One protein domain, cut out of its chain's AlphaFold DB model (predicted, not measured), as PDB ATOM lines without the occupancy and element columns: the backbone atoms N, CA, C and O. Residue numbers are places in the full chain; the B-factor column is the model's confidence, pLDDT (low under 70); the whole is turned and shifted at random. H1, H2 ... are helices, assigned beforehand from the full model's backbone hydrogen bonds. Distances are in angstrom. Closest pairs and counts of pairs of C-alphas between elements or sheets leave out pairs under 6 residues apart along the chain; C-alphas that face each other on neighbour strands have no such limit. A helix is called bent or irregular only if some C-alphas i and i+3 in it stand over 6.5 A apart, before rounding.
ATOM      1  N   TYR A  35     -50.551   2.153  14.979       55.44
ATOM      2  CA  TYR A  35     -51.850   2.465  14.408       55.44
ATOM      3  C   TYR A  35     -52.674   3.109  15.508       55.44
ATOM      4  O   TYR A  35     -52.650   2.614  16.635       55.44
ATOM      5  N   SER A  36     -53.392   4.188  15.191       56.16
ATOM      6  CA  SER A  36     -54.322   4.744  16.168       56.16
ATOM      7  C   SER A  36     -55.345   3.673  16.550       56.16
ATOM      8  O   SER A  36     -55.638   2.768  15.752       56.16
ATOM      9  N   ASP A  37     -55.892   3.751  17.761       54.59
ATOM     10  CA  ASP A  37     -56.856   2.759  18.235       54.59
ATOM     11  C   ASP A  37     -58.042   2.631  17.260       54.59
ATOM     12  O   ASP A  37     -58.496   1.524  16.979       54.59
ATOM     13  N   GLU A  38     -58.475   3.723  16.616       57.16
ATOM     14  CA  GLU A  38     -59.543   3.694  15.605       57.16
ATOM     15  C   GLU A  38     -59.156   2.907  14.333       57.16
ATOM     16  O   GLU A  38     -59.987   2.217  13.726       57.16
ATOM     17  N   GLN A  39     -57.883   2.958  13.926       59.28
ATOM     18  CA  GLN A  39     -57.366   2.179  12.794       59.28
ATOM     19  C   GLN A  39     -57.271   0.689  13.143       59.28
ATOM     20  O   GLN A  39     -57.604  -0.162  12.311       59.28
ATOM     21  N   LEU A  40     -56.898   0.366  14.383       59.03
ATOM     22  CA  LEU A  40     -56.946  -0.997  14.916       59.03
ATOM     23  C   LEU A  40     -58.385  -1.532  14.962       59.03
ATOM     24  O   LEU A  40     -58.618  -2.666  14.545       59.03
ATOM     25  N   TRP A  41     -59.366  -0.722  15.363       55.78
ATOM     26  CA  TRP A  41     -60.783  -1.112  15.381       55.78
ATOM     27  C   TRP A  41     -61.345  -1.414  13.992       55.78
ATOM     28  O   TRP A  41     -62.022  -2.428  13.793       55.78
ATOM     29  N   THR A  42     -61.001  -0.592  13.002       57.97
ATOM     30  CA  THR A  42     -61.417  -0.802  11.605       57.97
ATOM     31  C   THR A  42     -60.843  -2.107  11.044       57.97
ATOM     32  O   THR A  42     -61.520  -2.868  10.346       57.97
ATOM     33  N   VAL A  43     -59.602  -2.425  11.417       55.66
ATOM     34  CA  VAL A  43     -58.976  -3.714  11.123       55.66
ATOM     35  C   VAL A  43     -59.718  -4.852  11.824       55.66
ATOM     36  O   VAL A  43     -60.026  -5.850  11.177       55.66
ATOM     37  N   ILE A  44     -60.038  -4.721  13.115       58.19
ATOM     38  CA  ILE A  44     -60.739  -5.747  13.903       58.19
ATOM     39  C   ILE A  44     -62.088  -6.113  13.264       58.19
ATOM     40  O   ILE A  44     -62.410  -7.303  13.152       58.19
ATOM     41  N   ALA A  45     -62.834  -5.132  12.755       59.25
ATOM     42  CA  ALA A  45     -64.104  -5.364  12.068       59.25
ATOM     43  C   ALA A  45     -63.944  -6.151  10.751       59.25
ATOM     44  O   ALA A  45     -64.790  -6.977  10.405       59.25
ATOM     45  N   ASN A  46     -62.826  -5.985  10.036       69.19
ATOM     46  CA  ASN A  46     -62.591  -6.638   8.752       69.19
ATOM     47  C   ASN A  46     -61.675  -7.870   8.889       69.19
ATOM     48  O   ASN A  46     -60.448  -7.780   8.965       69.19
ATOM     49  N   ARG A  47     -62.268  -9.073   8.866       70.56
ATOM     50  CA  ARG A  47     -61.531 -10.353   8.955       70.56
ATOM     51  C   ARG A  47     -60.406 -10.471   7.918       70.56
ATOM     52  O   ARG A  47     -59.348 -11.015   8.231       70.56
ATOM     53  N   ALA A  48     -60.615  -9.960   6.706       69.19
ATOM     54  CA  ALA A  48     -59.617 -10.014   5.643       69.19
ATOM     55  C   ALA A  48     -58.456  -9.032   5.895       69.19
ATOM     56  O   ALA A  48     -57.306  -9.361   5.612       69.19
ATOM     57  N   ALA A  49     -58.735  -7.869   6.490       70.12
ATOM     58  CA  ALA A  49     -57.713  -6.919   6.938       70.12
ATOM     59  C   ALA A  49     -56.842  -7.516   8.054       70.12
ATOM     60  O   ALA A  49     -55.614  -7.498   7.960       70.12
ATOM     61  N   ARG A  50     -57.473  -8.132   9.069       72.94
ATOM     62  CA  ARG A  50     -56.773  -8.841  10.157       72.94
ATOM     63  C   ARG A  50     -55.840  -9.919   9.640       72.94
ATOM     64  O   ARG A  50     -54.697 -10.001  10.079       72.94
ATOM     65  N   HIS A  51     -56.326 -10.741   8.713       78.69
ATOM     66  CA  HIS A  51     -55.520 -11.816   8.152       78.69
ATOM     67  C   HIS A  51     -54.269 -11.272   7.448       78.69
ATOM     68  O   HIS A  51     -53.165 -11.741   7.714       78.69
ATOM     69  N   ARG A  52     -54.418 -10.229   6.624       80.38
ATOM     70  CA  ARG A  52     -53.292  -9.616   5.900       80.38
ATOM     71  C   ARG A  52     -52.291  -8.934   6.825       80.38
ATOM     72  O   ARG A  52     -51.088  -9.071   6.630       80.38
ATOM     73  N   LEU A  53     -52.770  -8.257   7.866       79.12
ATOM     74  CA  LEU A  53     -51.904  -7.681   8.896       79.12
ATOM     75  C   LEU A  53     -51.135  -8.744   9.672       79.12
ATOM     76  O   LEU A  53     -49.929  -8.606   9.864       79.12
ATOM     77  N   SER A  54     -51.810  -9.826  10.062       83.12
ATOM     78  CA  SER A  54     -51.160 -10.961  10.718       83.12
ATOM     79  C   SER A  54     -50.072 -11.564   9.832       83.12
ATOM     80  O   SER A  54     -48.997 -11.893  10.325       83.12
ATOM     81  N   LEU A  55     -50.307 -11.649   8.523       86.19
ATOM     82  CA  LEU A  55     -49.338 -12.168   7.563       86.19
ATOM     83  C   LEU A  55     -48.105 -11.258   7.441       86.19
ATOM     84  O   LEU A  55     -46.976 -11.749   7.473       86.19
ATOM     85  N   LEU A  56     -48.296  -9.936   7.396       83.88
ATOM     86  CA  LEU A  56     -47.189  -8.972   7.423       83.88
ATOM     87  C   LEU A  56     -46.383  -9.044   8.724       83.88
ATOM     88  O   LEU A  56     -45.158  -8.954   8.684       83.88
ATOM     89  N   GLN A  57     -47.046  -9.225   9.869       84.19
ATOM     90  CA  GLN A  57     -46.370  -9.411  11.156       84.19
ATOM     91  C   GLN A  57     -45.600 -10.733  11.208       84.19
ATOM     92  O   GLN A  57     -44.447 -10.748  11.626       84.19
ATOM     93  N   LYS A  58     -46.208 -11.828  10.738       87.56
ATOM     94  CA  LYS A  58     -45.584 -13.157  10.672       87.56
ATOM     95  C   LYS A  58     -44.315 -13.146   9.824       87.56
ATOM     96  O   LYS A  58     -43.340 -13.798  10.179       87.56
ATOM     97  N   CYS A  59     -44.328 -12.412   8.717       89.50
ATOM     98  CA  CYS A  59     -43.204 -12.335   7.790       89.50
ATOM     99  C   CYS A  59     -42.223 -11.201   8.098       89.50
ATOM    100  O   CYS A  59     -41.424 -10.837   7.243       89.50
ATOM    101  N   ARG A  60     -42.256 -10.624   9.300       86.12
ATOM    102  CA  ARG A  60     -41.309  -9.588   9.708       86.12
ATOM    103  C   ARG A  60     -40.103 -10.209  10.418       86.12
ATOM    104  O   ARG A  60     -40.249 -11.082  11.269       86.12
ATOM    105  N   SER A  61     -38.902  -9.755  10.067       83.56
ATOM    106  CA  SER A  61     -37.658 -10.144  10.731       83.56
ATOM    107  C   SER A  61     -37.528  -9.477  12.104       83.56
ATOM    108  O   SER A  61     -38.268  -8.546  12.436       83.56
ATOM    109  N   LYS A  62     -36.551  -9.918  12.906       78.75
ATOM    110  CA  LYS A  62     -36.276  -9.327  14.229       78.75
ATOM    111  C   LYS A  62     -35.878  -7.848  14.140       78.75
ATOM    112  O   LYS A  62     -36.118  -7.090  15.069       78.75
ATOM    113  N   GLU A  63     -35.328  -7.433  13.005       82.00
ATOM    114  CA  GLU A  63     -34.918  -6.062  12.685       82.00
ATOM    115  C   GLU A  63     -36.074  -5.211  12.129       82.00
ATOM    116  O   GLU A  63     -35.863  -4.082  11.692       82.00
ATOM    117  N   GLY A  64     -37.297  -5.751  12.087       74.69
ATOM    118  CA  GLY A  64     -38.486  -5.037  11.627       74.69
ATOM    119  C   GLY A  64     -38.673  -5.002  10.107       74.69
ATOM    120  O   GLY A  64     -39.640  -4.403   9.630       74.69
ATOM    121  N   ARG A  65     -37.807  -5.665   9.333       79.69
ATOM    122  CA  ARG A  65     -37.899  -5.718   7.863       79.69
ATOM    123  C   ARG A  65     -38.877  -6.795   7.414       79.69
ATOM    124  O   ARG A  65     -38.965  -7.846   8.037       79.69
ATOM    125  N   LEU A  66     -39.598  -6.555   6.320       83.00
ATOM    126  CA  LEU A  66     -40.461  -7.578   5.731       83.00
ATOM    127  C   LEU A  66     -39.624  -8.588   4.932       83.00
ATOM    128  O   LEU A  66     -38.933  -8.214   3.985       83.00
ATOM    129  N   ASP A  67     -39.734  -9.866   5.278       88.06
ATOM    130  CA  ASP A  67     -39.274 -10.983   4.459       88.06
ATOM    131  C   ASP A  67     -40.267 -11.195   3.306       88.06
ATOM    132  O   ASP A  67     -41.351 -11.769   3.462       88.06
ATOM    133  N   VAL A  68     -39.886 -10.704   2.125       85.19
ATOM    134  CA  VAL A  68     -40.686 -10.805   0.897       85.19
ATOM    135  C   VAL A  68     -40.870 -12.263   0.473       85.19
ATOM    136  O   VAL A  68     -41.926 -12.620  -0.044       85.19
ATOM    137  N   THR A  69     -39.888 -13.133   0.717       88.56
ATOM    138  CA  THR A  69     -39.990 -14.558   0.392       88.56
ATOM    139  C   THR A  69     -41.022 -15.241   1.283       88.56
ATOM    140  O   THR A  69     -41.865 -15.985   0.776       88.56
ATOM    141  N   CYS A  70     -41.011 -14.950   2.587       92.19
ATOM    142  CA  CYS A  70     -42.074 -15.374   3.495       92.19
ATOM    143  C   CYS A  70     -43.434 -14.858   3.016       92.19
ATOM    144  O   CYS A  70     -44.351 -15.658   2.844       92.19
ATOM    145  N   PHE A  71     -43.555 -13.556   2.733       91.12
ATOM    146  CA  PHE A  71     -44.824 -12.953   2.320       91.12
ATOM    147  C   PHE A  71     -45.392 -13.620   1.063       91.12
ATOM    148  O   PHE A  71     -46.539 -14.056   1.066       91.12
ATOM    149  N   CYS A  72     -44.584 -13.770   0.011       90.94
ATOM    150  CA  CYS A  72     -45.004 -14.415  -1.233       90.94
ATOM    151  C   CYS A  72     -45.443 -15.867  -1.011       90.94
ATOM    152  O   CYS A  72     -46.421 -16.309  -1.611       90.94
ATOM    153  N   ARG A  73     -44.747 -16.612  -0.145       94.00
ATOM    154  CA  ARG A  73     -45.093 -18.002   0.173       94.00
ATOM    155  C   ARG A  73     -46.408 -18.114   0.944       94.00
ATOM    156  O   ARG A  73     -47.168 -19.040   0.692       94.00
ATOM    157  N   GLU A  74     -46.654 -17.210   1.884       94.38
ATOM    158  CA  GLU A  74     -47.853 -17.242   2.726       94.38
ATOM    159  C   GLU A  74     -49.079 -16.680   1.993       94.38
ATOM    160  O   GLU A  74     -50.151 -17.272   2.050       94.38
ATOM    161  N   ALA A  75     -48.926 -15.564   1.277       92.31
ATOM    162  CA  ALA A  75     -50.031 -14.870   0.617       92.31
ATOM    163  C   ALA A  75     -50.364 -15.460  -0.765       92.31
ATOM    164  O   ALA A  75     -51.525 -15.518  -1.155       92.31
ATOM    165  N   CYS A  76     -49.348 -15.935  -1.493       95.19
ATOM    166  CA  CYS A  76     -49.451 -16.410  -2.876       95.19
ATOM    167  C   CYS A  76     -48.847 -17.812  -3.041       95.19
ATOM    168  O   CYS A  76     -48.144 -18.099  -4.013       95.19
ATOM    169  N   GLY A  77     -49.092 -18.694  -2.066       94.75
ATOM    170  CA  GLY A  77     -48.405 -19.983  -1.948       94.75
ATOM    171  C   GLY A  77     -48.486 -20.870  -3.193       94.75
ATOM    172  O   GLY A  77     -47.489 -21.489  -3.557       94.75
ATOM    173  N   SER A  78     -49.626 -20.887  -3.890       96.69
ATOM    174  CA  SER A  78     -49.788 -21.673  -5.122       96.69
ATOM    175  C   SER A  78     -48.875 -21.168  -6.245       96.69
ATOM    176  O   SER A  78     -48.084 -21.937  -6.793       96.69
ATOM    177  N   GLN A  79     -48.909 -19.867  -6.537       97.12
ATOM    178  CA  GLN A  79     -48.080 -19.241  -7.570       97.12
ATOM    179  C   GLN A  79     -46.593 -19.321  -7.207       97.12
ATOM    180  O   GLN A  79     -45.750 -19.584  -8.063       97.12
ATOM    181  N   TYR A  80     -46.269 -19.168  -5.921       94.69
ATOM    182  CA  TYR A  80     -44.908 -19.318  -5.417       94.69
ATOM    183  C   TYR A  80     -44.378 -20.744  -5.633       94.69
ATOM    184  O   TYR A  80     -43.255 -20.926  -6.104       94.69
ATOM    185  N   GLN A  81     -45.187 -21.768  -5.339       95.44
ATOM    186  CA  GLN A  81     -44.820 -23.166  -5.582       95.44
ATOM    187  C   GLN A  81     -44.647 -23.466  -7.073       95.44
ATOM    188  O   GLN A  81     -43.670 -24.115  -7.441       95.44
ATOM    189  N   GLN A  82     -45.541 -22.970  -7.933       95.00
ATOM    190  CA  GLN A  82     -45.434 -23.136  -9.387       95.00
ATOM    191  C   GLN A  82     -44.139 -22.524  -9.931       95.00
ATOM    192  O   GLN A  82     -43.421 -23.176 -10.693       95.00
ATOM    193  N   LEU A  83     -43.784 -21.318  -9.481       92.88
ATOM    194  CA  LEU A  83     -42.513 -20.691  -9.833       92.88
ATOM    195  C   LEU A  83     -41.321 -21.514  -9.326       92.88
ATOM    196  O   LEU A  83     -40.384 -21.769 -10.078       92.88
ATOM    197  N   ALA A  84     -41.362 -21.991  -8.080       91.94
ATOM    198  CA  ALA A  84     -40.293 -22.811  -7.512       91.94
ATOM    199  C   ALA A  84     -40.116 -24.158  -8.236       91.94
ATOM    200  O   ALA A  84     -39.001 -24.673  -8.324       91.94
ATOM    201  N   VAL A  85     -41.195 -24.758  -8.747       93.88
ATOM    202  CA  VAL A  85     -41.125 -25.944  -9.616       93.88
ATOM    203  C   VAL A  85     -40.472 -25.576 -10.946       93.88
ATOM    204  O   VAL A  85     -39.468 -26.188 -11.297       93.88
ATOM    205  N   CYS A  86     -40.953 -24.531 -11.624       92.69
ATOM    206  CA  CYS A  86     -40.400 -24.104 -12.909       92.69
ATOM    207  C   CYS A  86     -38.901 -23.773 -12.832       92.69
ATOM    208  O   CYS A  86     -38.114 -24.224 -13.663       92.69
ATOM    209  N   VAL A  87     -38.469 -23.035 -11.803       88.81
ATOM    210  CA  VAL A  87     -37.054 -22.670 -11.615       88.81
ATOM    211  C   VAL A  87     -36.181 -23.905 -11.379       88.81
ATOM    212  O   VAL A  87     -35.049 -23.965 -11.852       88.81
ATOM    213  N   ARG A  88     -36.685 -24.916 -10.664       89.19
ATOM    214  CA  ARG A  88     -35.947 -26.175 -10.470       89.19
ATOM    215  C   ARG A  88     -35.844 -26.972 -11.767       89.19
ATOM    216  O   ARG A  88     -34.767 -27.475 -12.072       89.19
ATOM    217  N   SER A  89     -36.926 -27.043 -12.540       87.69
ATOM    218  CA  SER A  89     -36.951 -27.743 -13.828       87.69
ATOM    219  C   SER A  89     -36.086 -27.061 -14.893       87.69
ATOM    220  O   SER A  89     -35.373 -27.748 -15.612       87.69
ATOM    221  N   SER A  90     -36.091 -25.728 -14.968       85.12
ATOM    222  CA  SER A  90     -35.252 -24.969 -15.915       85.12
ATOM    223  C   SER A  90     -33.763 -25.096 -15.602       85.12
ATOM    224  O   SER A  90     -32.978 -25.332 -16.515       85.12
ATOM    225  N   LYS A  91     -33.378 -25.054 -14.317       77.69
ATOM    226  CA  LYS A  91     -32.001 -25.346 -13.888       77.69
ATOM    227  C   LYS A  91     -31.555 -26.757 -14.261       77.69
ATOM    228  O   LYS A  91     -30.416 -26.937 -14.658       77.69
ATOM    229  N   ALA A  92     -32.437 -27.749 -14.137       76.75
ATOM    230  CA  ALA A  92     -32.127 -29.123 -14.534       76.75
ATOM    231  C   ALA A  92     -31.974 -29.290 -16.058       76.75
ATOM    232  O   ALA A  92     -31.350 -30.247 -16.502       76.75
ATOM    233  N   ALA A  93     -32.539 -28.372 -16.845       76.31
ATOM    234  CA  ALA A  93     -32.485 -28.373 -18.303       76.31
ATOM    235  C   ALA A  93     -31.412 -27.425 -18.881       76.31
ATOM    236  O   ALA A  93     -31.414 -27.211 -20.091       76.31
ATOM    237  N   ASP A  94     -30.554 -26.820 -18.041       77.38
ATOM    238  CA  ASP A  94     -29.600 -25.753 -18.413       77.38
ATOM    239  C   ASP A  94     -30.230 -24.616 -19.236       77.38
ATOM    240  O   ASP A  94     -29.592 -23.931 -20.039       77.38
ATOM    241  N   ALA A  95     -31.523 -24.390 -19.026       66.75
ATOM    242  CA  ALA A  95     -32.271 -23.398 -19.759       66.75
ATOM    243  C   ALA A  95     -32.368 -22.096 -18.959       66.75
ATOM    244  O   ALA A  95     -32.485 -22.088 -17.731       66.75
ATOM    245  N   GLY A  96     -32.298 -20.972 -19.673       66.06
ATOM    246  CA  GLY A  96     -32.273 -19.645 -19.066       66.06
ATOM    247  C   GLY A  96     -33.536 -19.301 -18.255       66.06
ATOM    248  O   GLY A  96     -34.598 -19.902 -18.445       66.06
ATOM    249  N   PRO A  97     -33.458 -18.275 -17.385       62.25
ATOM    250  CA  PRO A  97     -34.558 -17.841 -16.510       62.25
ATOM    251  C   PRO A  97     -35.813 -17.366 -17.265       62.25
ATOM    252  O   PRO A  97     -36.896 -17.288 -16.687       62.25
ATOM    253  N   GLU A  98     -35.687 -17.107 -18.566       74.50
ATOM    254  CA  GLU A  98     -36.763 -16.693 -19.468       74.50
ATOM    255  C   GLU A  98     -37.884 -17.738 -19.621       74.50
ATOM    256  O   GLU A  98     -38.980 -17.390 -20.059       74.50
ATOM    257  N   LEU A  99     -37.651 -19.002 -19.248       80.81
ATOM    258  CA  LEU A  99     -38.665 -20.059 -19.337       80.81
ATOM    259  C   LEU A  99     -39.796 -19.924 -18.314       80.81
ATOM    260  O   LEU A  99     -40.894 -20.411 -18.561       80.81
ATOM    261  N   CYS A 100     -39.554 -19.264 -17.180       89.75
ATOM    262  CA  CYS A 100     -40.536 -19.179 -16.097       89.75
ATOM    263  C   CYS A 100     -41.357 -17.884 -16.110       89.75
ATOM    264  O   CYS A 100     -41.932 -17.506 -15.086       89.75
ATOM    265  N   LYS A 101     -41.402 -17.175 -17.246       90.00
ATOM    266  CA  LYS A 101     -42.087 -15.877 -17.380       90.00
ATOM    267  C   LYS A 101     -43.542 -15.920 -16.936       90.00
ATOM    268  O   LYS A 101     -43.984 -15.019 -16.230       90.00
ATOM    269  N   GLU A 102     -44.272 -16.963 -17.311       92.06
ATOM    270  CA  GLU A 102     -45.687 -17.099 -16.963       92.06
ATOM    271  C   GLU A 102     -45.885 -17.250 -15.451       92.06
ATOM    272  O   GLU A 102     -46.741 -16.592 -14.861       92.06
ATOM    273  N   GLN A 103     -45.047 -18.057 -14.796       93.88
ATOM    274  CA  GLN A 103     -45.112 -18.277 -13.352       93.88
ATOM    275  C   GLN A 103     -44.675 -17.027 -12.581       93.88
ATOM    276  O   GLN A 103     -45.261 -16.710 -11.544       93.88
ATOM    277  N   VAL A 104     -43.690 -16.282 -13.097       90.44
ATOM    278  CA  VAL A 104     -43.308 -14.971 -12.556       90.44
ATOM    279  C   VAL A 104     -44.480 -13.997 -12.666       90.44
ATOM    280  O   VAL A 104     -44.865 -13.412 -11.658       90.44
ATOM    281  N   ALA A 105     -45.102 -13.872 -13.841       89.25
ATOM    282  CA  ALA A 105     -46.240 -12.979 -14.053       89.25
ATOM    283  C   ALA A 105     -47.429 -13.327 -13.140       89.25
ATOM    284  O   ALA A 105     -48.028 -12.436 -12.533       89.25
ATOM    285  N   ALA A 106     -47.735 -14.618 -12.978       92.62
ATOM    286  CA  ALA A 106     -48.782 -15.091 -12.078       92.62
ATOM    287  C   ALA A 106     -48.492 -14.732 -10.612       92.62
ATOM    288  O   ALA A 106     -49.373 -14.219  -9.914       92.62
ATOM    289  N   LEU A 107     -47.257 -14.950 -10.146       91.94
ATOM    290  CA  LEU A 107     -46.851 -14.580  -8.790       91.94
ATOM    291  C   LEU A 107     -46.919 -13.064  -8.582       91.94
ATOM    292  O   LEU A 107     -47.485 -12.611  -7.589       91.94
ATOM    293  N   THR A 108     -46.404 -12.274  -9.525       89.00
ATOM    294  CA  THR A 108     -46.452 -10.808  -9.465       89.00
ATOM    295  C   THR A 108     -47.887 -10.294  -9.412       89.00
ATOM    296  O   THR A 108     -48.184  -9.421  -8.597       89.00
ATOM    297  N   SER A 109     -48.787 -10.849 -10.227       91.56
ATOM    298  CA  SER A 109     -50.209 -10.490 -10.224       91.56
ATOM    299  C   SER A 109     -50.861 -10.754  -8.862       91.56
ATOM    300  O   SER A 109     -51.493  -9.861  -8.295       91.56
ATOM    301  N   CYS A 110     -50.625 -11.934  -8.277       92.81
ATOM    302  CA  CYS A 110     -51.135 -12.266  -6.945       92.81
ATOM    303  C   CYS A 110     -50.589 -11.317  -5.867       92.81
ATOM    304  O   CYS A 110     -51.354 -10.740  -5.094       92.81
ATOM    305  N   VAL A 111     -49.273 -11.088  -5.848       89.44
ATOM    306  CA  VAL A 111     -48.631 -10.212  -4.859       89.44
ATOM    307  C   VAL A 111     -49.181  -8.788  -4.960       89.44
ATOM    308  O   VAL A 111     -49.486  -8.175  -3.938       89.44
ATOM    309  N   ARG A 112     -49.377  -8.267  -6.176       87.12
ATOM    310  CA  ARG A 112     -50.009  -6.956  -6.395       87.12
ATOM    311  C   ARG A 112     -51.431  -6.902  -5.860       87.12
ATOM    312  O   ARG A 112     -51.784  -5.924  -5.203       87.12
ATOM    313  N   ALA A 113     -52.233  -7.931  -6.122       87.06
ATOM    314  CA  ALA A 113     -53.600  -8.010  -5.624       87.06
ATOM    315  C   ALA A 113     -53.638  -7.985  -4.089       87.06
ATOM    316  O   ALA A 113     -54.427  -7.237  -3.515       87.06
ATOM    317  N   GLU A 114     -52.737  -8.712  -3.425       87.81
ATOM    318  CA  GLU A 114     -52.656  -8.737  -1.963       87.81
ATOM    319  C   GLU A 114     -52.198  -7.402  -1.369       87.81
ATOM    320  O   GLU A 114     -52.802  -6.917  -0.411       87.81
ATOM    321  N   TRP A 115     -51.212  -6.738  -1.976       82.81
ATOM    322  CA  TRP A 115     -50.813  -5.387  -1.566       82.81
ATOM    323  C   TRP A 115     -51.926  -4.358  -1.773       82.81
ATOM    324  O   TRP A 115     -52.155  -3.515  -0.904       82.81
ATOM    325  N   LYS A 116     -52.656  -4.437  -2.890       82.62
ATOM    326  CA  LYS A 116     -53.805  -3.564  -3.159       82.62
ATOM    327  C   LYS A 116     -54.925  -3.814  -2.152       82.62
ATOM    328  O   LYS A 116     -55.483  -2.865  -1.610       82.62
ATOM    329  N   ALA A 117     -55.230  -5.075  -1.859       80.31
ATOM    330  CA  ALA A 117     -56.246  -5.441  -0.882       80.31
ATOM    331  C   ALA A 117     -55.862  -5.001   0.538       80.31
ATOM    332  O   ALA A 117     -56.711  -4.490   1.268       80.31
ATOM    333  N   PHE A 118     -54.588  -5.137   0.909       77.88
ATOM    334  CA  PHE A 118     -54.058  -4.600   2.158       77.88
ATOM    335  C   PHE A 118     -54.272  -3.085   2.239       77.88
ATOM    336  O   PHE A 118     -54.916  -2.606   3.169       77.88
ATOM    337  N   LEU A 119     -53.837  -2.340   1.221       73.31
ATOM    338  CA  LEU A 119     -53.990  -0.886   1.155       73.31
ATOM    339  C   LEU A 119     -55.436  -0.418   1.302       73.31
ATOM    340  O   LEU A 119     -55.722   0.493   2.078       73.31
ATOM    341  N   LEU A 120     -56.350  -1.048   0.566       70.38
ATOM    342  CA  LEU A 120     -57.772  -0.724   0.634       70.38
ATOM    343  C   LEU A 120     -58.349  -1.040   2.016       70.38
ATOM    344  O   LEU A 120     -59.207  -0.311   2.503       70.38
ATOM    345  N   SER A 121     -57.849  -2.089   2.672       68.06
ATOM    346  CA  SER A 121     -58.277  -2.458   4.020       68.06
ATOM    347  C   SER A 121     -57.740  -1.535   5.120       68.06
ATOM    348  O   SER A 121     -58.361  -1.437   6.173       68.06
ATOM    349  N   SER A 122     -56.622  -0.849   4.875       61.38
ATOM    350  CA  SER A 122     -55.986   0.083   5.817       61.38
ATOM    351  C   SER A 122     -56.351   1.552   5.574       61.38
ATOM    352  O   SER A 122     -55.939   2.409   6.351       61.38
ATOM    353  N   SER A 123     -57.091   1.868   4.504       58.06
ATOM    354  CA  SER A 123     -57.495   3.240   4.186       58.06
ATOM    355  C   SER A 123     -58.772   3.632   4.945       58.06
ATOM    356  O   SER A 123     -59.832   3.064   4.672       58.06
ATOM    357  N   PRO A 124     -58.726   4.642   5.835       52.69
ATOM    358  CA  PRO A 124     -59.907   5.100   6.572       52.69
ATOM    359  C   PRO A 124     -60.961   5.772   5.675       52.69
ATOM    360  O   PRO A 124     -62.115   5.899   6.064       52.69
ATOM    361  N   SER A 125     -60.599   6.182   4.453       48.94
ATOM    362  CA  SER A 125     -61.475   6.979   3.574       48.94
ATOM    363  C   SER A 125     -62.455   6.151   2.733       48.94
ATOM    364  O   SER A 125     -63.242   6.722   1.983       48.94
ATOM    365  N   LEU A 126     -62.379   4.817   2.788       48.16
ATOM    366  CA  LEU A 126     -63.098   3.928   1.866       48.16
ATOM    367  C   LEU A 126     -64.169   3.054   2.523       48.16
ATOM    368  O   LEU A 126     -64.799   2.270   1.822       48.16
TER     369      LEU A 126
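AT A GLANCE: This is residues 35 to 126 of the 144 residues of the protein "Hypothetical protein" of Symbiodinium sp. KB8 (UniProt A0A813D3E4). Picture one long helix, H5, as a backbone for the whole, with the other four helices packed one after another along it. H4 folds back along H5 as a helical hairpin, H3 crosses H5 further along near Val 111, H2 makes a corner with residues 114 to 122 of H5 and leads away from it, and H1 meets H5 at residues 121 to 122, while the link from H2 to H3 loops away from H5 around residue 63. The printed part has 92 residues, with five named helices in the order H1, H2, H3, H4, H5 and no named strand, and its class is all helix. The whole is loose, with a radius of gyration of the C-alphas of 16.4 A, and its outline is flat, spanning 54 by 30 by 16 A.

HOW THE PARTS SIT: Start near the first printed residue with H1, residues 37 to 45. It touches H2, residues 47 to 58, only at the corner by their tight link, and only just, with 3 pairs of C-alphas within 8 A; the closest C-alphas are those of Val 43 and Ala 49, 5.4 A apart. Look next at the hub, H5, residues 97 to 122, which touches the four other helices. It touches H1 with residues 121 to 122 alone; the closest C-alphas, of Val 43 and Ser 122, are 7.2 A apart, at a steep tilt of 64 degrees. H2 touches H5 with residues 48 to 53 alone, at a steep tilt of 61 degrees, and the closest C-alphas, of Ala 49 and Ser 121, are 5.4 A apart. With residues 55 to 56 alone H2 touches H3, residues 68 to 75; the two form a helical hairpin at a shallow tilt of 31 degrees, opposite ways, and their closest C-alphas, of Leu 56 and Phe 71, are 6.9 A apart. H3 stands about perpendicular to H5, at 73 degrees, and touches it; the closest C-alphas, of Cys 72 and Val 111, are 6.6 A apart. H4, residues 77 to 92, touches H3 only at the corner, and only just, with 3 pairs of C-alphas within 8 A; the closest, of Arg 73 and Tyr 80, are 5.7 A apart. H4 and H5 form a helical hairpin at a shallow tilt of 19 degrees, opposite ways, with 18 pairs of C-alphas within 8 A; the closest, of Gln 79 and Leu 107, are 5.0 A apart. H1 is apart from H3 and H4, and H2 is apart from H4. The packing is part aligned, part crossed: of 5 pairs of touching helices, those that touch only at the corner left out, 2 are at a shallow tilt. In H1, H2, H3 and H4 every O i to N i+4 pair is within hydrogen-bond range, and in H5 19 of 22 are.

IN THESE COORDINATES: Find C-alpha 37 at (-56.856, 2.759, 18.235), where H1 begins; it runs 12.5 A to C-alpha 45. H2 covers 16.3 A and H3 10.2 A. H4 begins at C-alpha 77, at (-48.405, -19.983, -1.948), and runs 22.5 A to C-alpha 92. H5, the longest, runs 35.8 A from C-alpha 97 to C-alpha 122 at (-55.986, 0.083, 5.817). It is irregular, with C-alphas 99 and 102 8.0 A apart, and has a kink of 44 degrees near residue 104.

THE WHOLE: The two C-alphas farthest apart, of Glu 38 and Asp 94, are 54.0 A apart. The printed part has no cut. The link from H2 to H3, 9 residues, is short, the other three are tight, and no link is long. The mean pLDDT of the printed part is 79.6; look for values under 70 at residues 35 to 46, 48, 95 to 97 and 121 to 126.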